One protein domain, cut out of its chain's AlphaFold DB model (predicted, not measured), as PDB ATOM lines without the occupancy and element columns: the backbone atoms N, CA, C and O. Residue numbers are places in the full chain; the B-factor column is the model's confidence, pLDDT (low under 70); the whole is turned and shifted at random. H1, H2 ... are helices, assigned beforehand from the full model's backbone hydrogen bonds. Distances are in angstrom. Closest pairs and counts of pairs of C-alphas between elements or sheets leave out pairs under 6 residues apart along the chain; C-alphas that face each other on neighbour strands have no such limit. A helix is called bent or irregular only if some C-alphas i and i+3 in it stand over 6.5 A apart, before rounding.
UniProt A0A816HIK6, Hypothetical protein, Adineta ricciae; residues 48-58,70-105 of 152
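This is residues 48 to 58 and 70 to 105 of the 152 residues of the protein "Hypothetical protein" of Adineta ricciae (UniProt A0A816HIK6). One long helix, H3, makes the length of the domain, and two short helices, H1 and H2, gather at its first part to form a small body; residues 92 to 105, of which 92 to 103 belong to H3, stick out from that body as an arm. H1 crosses H3 near residues 83 to 87, while H2 lies to the side of the first end of H3, joined to it by a tight link, and packs on H1. The printed part has 47 residues with three named helices, in the order H1, H2, H3 along the chain, and no named strand; its class is all helix. The whole is loose, with a radius of gyration of the C-alphas of 12.9 A and spans of 39 by 18 by 15 A.

The longest helix, H3, holds residues 79 to 103 and measures 35.7 A from first to last C-alpha. It begins at C-alpha 79 at (20.940, 19.211, -9.983) and ends at C-alpha 103 at (54.421, 24.584, -21.144). H3 is neither bent nor irregular, but only just: C-alphas 96 and 99 are 6.4 A apart. H1 holds residues 49 to 58 and measures 14.3 A, beginning at C-alpha 49 at (32.199, 23.960, -7.568). H2 holds residues 72 to 77 and measures 8.6 A.

H3 touches H1 with its residues 83 to 87 alone, and the closest C-alphas are those of His 87 and Tyr 49, 6.1 A apart. Their lines are about perpendicular at 71 degrees, only just beyond a steep tilt. H1 also touches H2, where the closest C-alphas, those of Ile 56 and Gln 76, are 5.9 A apart. These two stand at a steep tilt of 57 degrees, opposite ways. H2 and H3 are close but not clearly touching, with the C-alphas of Leu 75 and Leu 82 the closest at 7.4 A. They stand at a steep tilt of 52 degrees, opposite ways. In H1 and H2 every O i to N i+4 pair is within hydrogen-bond range; in H3 19 of 21 are.

The two C-alphas farthest apart are those of Ala 77 and Ile 105, at 39.4 A. Residues 92 to 105 stand free, and the body without them has 33 residues and spans 22 by 16 by 14 A. Residues 59 to 69 are not printed, and C-alphas 58 and 70 are 15.8 A apart across this cut, which falls in the link from H1 to H2. The link from H2 to H3, with 1 residue between them, is tight. The mean pLDDT of the printed part is 86.5, and residues 98 to 105 are under 70.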
ATOM      1  N   LEU A  48      36.153  26.157  -9.334       91.31
ATOM      2  CA  LEU A  48      35.400  25.943  -8.107       91.31
ATOM      3  C   LEU A  48      34.033  25.329  -8.403       91.31
ATOM      4  O   LEU A  48      33.392  25.580  -9.425       91.31
ATOM      5  N   TYR A  49      33.524  24.559  -7.444       91.62
ATOM      6  CA  TYR A  49      32.199  23.960  -7.568       91.62
ATOM      7  C   TYR A  49      31.087  25.015  -7.723       91.62
ATOM      8  O   TYR A  49      30.181  24.865  -8.543       91.62
ATOM      9  N   SER A  50      31.190  26.125  -6.987       90.44
ATOM     10  CA  SER A  50      30.252  27.250  -7.064       90.44
ATOM     11  C   SER A  50      30.281  27.965  -8.419       90.44
ATOM     12  O   SER A  50      29.238  28.434  -8.881       90.44
ATOM     13  N   GLU A  51      31.442  28.028  -9.078       92.12
ATOM     14  CA  GLU A  51      31.569  28.581 -10.431       92.12
ATOM     15  C   GLU A  51      30.816  27.710 -11.432       92.12
ATOM     16  O   GLU A  51      30.046  28.229 -12.237       92.12
ATOM     17  N   VAL A  52      30.946  26.384 -11.323       94.00
ATOM     18  CA  VAL A  52      30.206  25.433 -12.166       94.00
ATOM     19  C   VAL A  52      28.700  25.560 -11.948       94.00
ATOM     20  O   VAL A  52      27.945  25.640 -12.916       94.00
ATOM     21  N   GLN A  53      28.243  25.649 -10.699       94.00
ATOM     22  CA  GLN A  53      26.820  25.854 -10.407       94.00
ATOM     23  C   GLN A  53      26.296  27.187 -10.968       94.00
ATOM     24  O   GLN A  53      25.204  27.247 -11.546       94.00
ATOM     25  N   SER A  54      27.084  28.256 -10.846       93.12
ATOM     26  CA  SER A  54      26.744  29.572 -11.396       93.12
ATOM     27  C   SER A  54      26.698  29.537 -12.926       93.12
ATOM     28  O   SER A  54      25.767  30.058 -13.538       93.12
ATOM     29  N   ALA A  55      27.641  28.838 -13.559       93.88
ATOM     30  CA  ALA A  55      27.669  28.645 -15.001       93.88
ATOM     31  C   ALA A  55      26.431  27.878 -15.489       93.88
ATOM     32  O   ALA A  55      25.717  28.388 -16.352       93.88
ATOM     33  N   ILE A  56      26.115  26.719 -14.893       93.44
ATOM     34  CA  ILE A  56      24.952  25.892 -15.263       93.44
ATOM     35  C   ILE A  56      23.646  26.685 -15.109       93.44
ATOM     36  O   ILE A  56      22.795  26.683 -16.004       93.44
ATOM     37  N   SER A  57      23.492  27.412 -14.001       91.19
ATOM     38  CA  SER A  57      22.295  28.227 -13.755       91.19
ATOM     39  C   SER A  57      22.175  29.431 -14.695       91.19
ATOM     40  O   SER A  57      21.061  29.806 -15.055       91.19
ATOM     41  N   SER A  58      23.293  29.992 -15.163       94.19
ATOM     42  CA  SER A  58      23.302  31.111 -16.116       94.19
ATOM     43  C   SER A  58      23.045  30.714 -17.580       94.19
ATOM     44  O   SER A  58      22.878  31.592 -18.434       94.19
ATOM     45  N   ILE A  70      21.793  17.338 -25.993       91.06
ATOM     46  CA  ILE A  70      21.666  17.838 -24.619       91.06
ATOM     47  C   ILE A  70      21.250  19.311 -24.650       91.06
ATOM     48  O   ILE A  70      21.871  20.151 -25.301       91.06
ATOM     49  N   THR A  71      20.176  19.638 -23.932       93.50
ATOM     50  CA  THR A  71      19.675  21.016 -23.806       93.50
ATOM     51  C   THR A  71      20.153  21.673 -22.509       93.50
ATOM     52  O   THR A  71      20.486  20.997 -21.532       93.50
ATOM     53  N   ALA A  72      20.149  23.009 -22.469       91.31
ATOM     54  CA  ALA A  72      20.480  23.763 -21.258       91.31
ATOM     55  C   ALA A  72      19.542  23.411 -20.089       91.31
ATOM     56  O   ALA A  72      19.966  23.361 -18.937       91.31
ATOM     57  N   GLU A  73      18.278  23.111 -20.383       93.44
ATOM     58  CA  GLU A  73      17.267  22.691 -19.417       93.44
ATOM     59  C   GLU A  73      17.620  21.355 -18.770       93.44
ATOM     60  O   GLU A  73      17.459  21.209 -17.561       93.44
ATOM     61  N   MET A  74      18.132  20.396 -19.548       92.50
ATOM     62  CA  MET A  74      18.573  19.100 -19.023       92.50
ATOM     63  C   MET A  74      19.753  19.266 -18.064       92.50
ATOM     64  O   MET A  74      19.774  18.639 -17.006       92.50
ATOM     65  N   LEU A  75      20.695  20.156 -18.392       92.06
ATOM     66  CA  LEU A  75      21.823  20.471 -17.513       92.06
ATOM     67  C   LEU A  75      21.356  21.154 -16.221       92.06
ATOM     68  O   LEU A  75      21.769  20.768 -15.131       92.06
ATOM     69  N   GLN A  76      20.440  22.119 -16.326       93.94
ATOM     70  CA  GLN A  76      19.872  22.817 -15.170       93.94
ATOM     71  C   GLN A  76      19.018  21.905 -14.278       93.94
ATOM     72  O   GLN A  76      19.019  22.069 -13.060       93.94
ATOM     73  N   ALA A  77      18.301  20.940 -14.861       93.12
ATOM     74  CA  ALA A  77      17.470  19.987 -14.128       93.12
ATOM     75  C   ALA A  77      18.276  18.862 -13.457       93.12
ATOM     76  O   ALA A  77      17.784  18.243 -12.516       93.12
ATOM     77  N   GLY A  78      19.507  18.596 -13.910       88.69
ATOM     78  CA  GLY A  78      20.350  17.516 -13.386       88.69
ATOM     79  C   GLY A  78      20.841  17.711 -11.946       88.69
ATOM     80  O   GLY A  78      21.323  16.758 -11.331       88.69
ATOM     81  N   GLY A  79      20.697  18.918 -11.393       89.69
ATOM     82  CA  GLY A  79      20.940  19.211  -9.983       89.69
ATOM     83  C   GLY A  79      22.369  18.921  -9.510       89.69
ATOM     84  O   GLY A  79      23.339  18.978 -10.271       89.69
ATOM     85  N   GLU A  80      22.491  18.625  -8.217       92.50
ATOM     86  CA  GLU A  80      23.771  18.420  -7.530       92.50
ATOM     87  C   GLU A  80      24.611  17.247  -8.083       92.50
ATOM     88  O   GLU A  80      25.814  17.429  -8.279       92.50
ATOM     89  N   PRO A  81      24.041  16.060  -8.391       93.44
ATOM     90  CA  PRO A  81      24.836  14.944  -8.907       93.44
ATOM     91  C   PRO A  81      25.480  15.257 -10.259       93.44
ATOM     92  O   PRO A  81      26.658  14.971 -10.455       93.44
ATOM     93  N   LEU A  82      24.734  15.883 -11.176       92.81
ATOM     94  CA  LEU A  82      25.254  16.230 -12.497       92.81
ATOM     95  C   LEU A  82      26.307  17.338 -12.409       92.81
ATOM     96  O   LEU A  82      27.366  17.236 -13.023       92.81
ATOM     97  N   SER A  83      26.037  18.369 -11.607       93.38
ATOM     98  CA  SER A  83      26.959  19.491 -11.404       93.38
ATOM     99  C   SER A  83      28.311  19.020 -10.864       93.38
ATOM    100  O   SER A  83      29.357  19.514 -11.280       93.38
ATOM    101  N   ARG A  84      28.309  18.013  -9.982       94.00
ATOM    102  CA  ARG A  84      29.529  17.403  -9.434       94.00
ATOM    103  C   ARG A  84      30.349  16.670 -10.486       94.00
ATOM    104  O   ARG A  84      31.571  16.784 -10.487       94.00
ATOM    105  N   GLU A  85      29.702  15.921 -11.373       95.38
ATOM    106  CA  GLU A  85      30.413  15.228 -12.450       95.38
ATOM    107  C   GLU A  85      30.951  16.213 -13.496       95.38
ATOM    108  O   GLU A  85      32.093  16.073 -13.928       95.38
ATOM    109  N   ILE A  86      30.197  17.270 -13.822       94.12
ATOM    110  CA  ILE A  86      30.677  18.361 -14.686       94.12
ATOM    111  C   ILE A  86      31.898  19.039 -14.060       94.12
ATOM    112  O   ILE A  86      32.906  19.220 -14.734       94.12
ATOM    113  N   HIS A  87      31.853  19.352 -12.764       94.88
ATOM    114  CA  HIS A  87      32.974  19.961 -12.044       94.88
ATOM    115  C   HIS A  87      34.249  19.115 -12.102       94.88
ATOM    116  O   HIS A  87      35.323  19.643 -12.401       94.88
ATOM    117  N   LYS A  88      34.136  17.798 -11.900       93.94
ATOM    118  CA  LYS A  88      35.269  16.872 -12.055       93.94
ATOM    119  C   LYS A  88      35.809  16.858 -13.484       93.94
ATOM    120  O   LYS A  88      37.022  16.903 -13.670       93.94
ATOM    121  N   LEU A  89      34.929  16.784 -14.485       92.94
ATOM    122  CA  LEU A  89      35.323  16.747 -15.896       92.94
ATOM    123  C   LEU A  89      36.029  18.036 -16.325       92.94
ATOM    124  O   LEU A  89      37.077  17.966 -16.961       92.94
ATOM    125  N   CYS A  90      35.491  19.195 -15.941       91.12
ATOM    126  CA  CYS A  90      36.083  20.494 -16.240       91.12
ATOM    127  C   CYS A  90      37.486  20.626 -15.640       91.12
ATOM    128  O   CYS A  90      38.411  21.008 -16.351       91.12
ATOM    129  N   ASN A  91      37.667  20.244 -14.372       90.88
ATOM    130  CA  ASN A  91      38.987  20.274 -13.741       90.88
ATOM    131  C   ASN A  91      39.961  19.285 -14.378       90.88
ATOM    132  O   ASN A  91      41.115  19.623 -14.623       90.88
ATOM    133  N   LYS A  92      39.499  18.083 -14.730       89.12
ATOM    134  CA  LYS A  92      40.345  17.119 -15.435       89.12
ATOM    135  C   LYS A  92      40.849  17.675 -16.773       89.12
ATOM    136  O   LYS A  92      42.047  17.616 -17.031       89.12
ATOM    137  N   ALA A  93      39.959  18.243 -17.589       86.56
ATOM    138  CA  ALA A  93      40.334  18.863 -18.860       86.56
ATOM    139  C   ALA A  93      41.289  20.052 -18.654       86.56
ATOM    140  O   ALA A  93      42.275  20.197 -19.373       86.56
ATOM    141  N   TRP A  94      41.041  20.869 -17.630       84.25
ATOM    142  CA  TRP A  94      41.903  21.993 -17.271       84.25
ATOM    143  C   TRP A  94      43.345  21.563 -16.966       84.25
ATOM    144  O   TRP A  94      44.292  22.132 -17.514       84.25
ATOM    145  N   HIS A  95      43.527  20.521 -16.154       81.62
ATOM    146  CA  HIS A  95      44.862  20.017 -15.828       81.62
ATOM    147  C   HIS A  95      45.546  19.322 -17.010       81.62
ATOM    148  O   HIS A  95      46.756  19.445 -17.174       81.62
ATOM    149  N   GLU A  96      44.803  18.584 -17.836       80.31
ATOM    150  CA  GLU A  96      45.403  17.805 -18.922       80.31
ATOM    151  C   GLU A  96      45.771  18.652 -20.145       80.31
ATOM    152  O   GLU A  96      46.831  18.414 -20.729       80.31
ATOM    153  N   ASP A  97      44.932  19.623 -20.514       72.62
ATOM    154  CA  ASP A  97      45.085  20.386 -21.756       72.62
ATOM    155  C   ASP A  97      45.685  21.771 -21.521       72.62
ATOM    156  O   ASP A  97      46.571  22.196 -22.265       72.62
ATOM    157  N   PHE A  98      45.238  22.486 -20.484       66.88
ATOM    158  CA  PHE A  98      45.638  23.878 -20.283       66.88
ATOM    159  C   PHE A  98      47.064  23.972 -19.738       66.88
ATOM    160  O   PHE A  98      47.879  24.686 -20.312       66.88
ATOM    161  N   GLN A  99      47.420  23.190 -18.712       64.25
ATOM    162  CA  GLN A  99      48.793  23.197 -18.178       64.25
ATOM    163  C   GLN A  99      49.826  22.827 -19.256       64.25
ATOM    164  O   GLN A  99      50.791  23.559 -19.466       64.25
ATOM    165  N   LYS A 100      49.558  21.776 -20.044       65.62
ATOM    166  CA  LYS A 100      50.442  21.377 -21.153       65.62
ATOM    167  C   LYS A 100      50.529  22.424 -22.261       65.62
ATOM    168  O   LYS A 100      51.582  22.579 -22.881       65.62
ATOM    169  N   ALA A 101      49.431  23.124 -22.550       61.53
ATOM    170  CA  ALA A 101      49.431  24.172 -23.561       61.53
ATOM    171  C   ALA A 101      50.352  25.331 -23.161       61.53
ATOM    172  O   ALA A 101      51.081  25.816 -24.024       61.53
ATOM    173  N   PHE A 102      50.370  25.721 -21.880       61.41
ATOM    174  CA  PHE A 102      51.254  26.773 -21.369       61.41
ATOM    175  C   PHE A 102      52.728  26.367 -21.396       61.41
ATOM    176  O   PHE A 102      53.544  27.159 -21.871       61.41
ATOM    177  N   ASP A 103      53.054  25.123 -21.032       63.81
ATOM    178  CA  ASP A 103      54.421  24.584 -21.144       63.81
ATOM    179  C   ASP A 103      54.939  24.583 -22.597       63.81
ATOM    180  O   ASP A 103      56.138  24.634 -22.855       63.81
ATOM    181  N   THR A 104      54.037  24.550 -23.584       62.78
ATOM    182  CA  THR A 104      54.398  24.453 -25.008       62.78
ATOM    183  C   THR A 104      54.550  25.824 -25.692       62.78
ATOM    184  O   THR A 104      54.995  25.903 -26.848       62.78
ATOM    185  N   ILE A 105      54.192  26.935 -25.033       66.38
ATOM    186  CA  ILE A 105      54.255  28.266 -25.657       66.38
ATOM    187  C   ILE A 105      55.717  28.687 -25.834       66.38
ATOM    188  O   ILE A 105      56.396  29.126 -24.913       66.38
TER     189      ILE A 105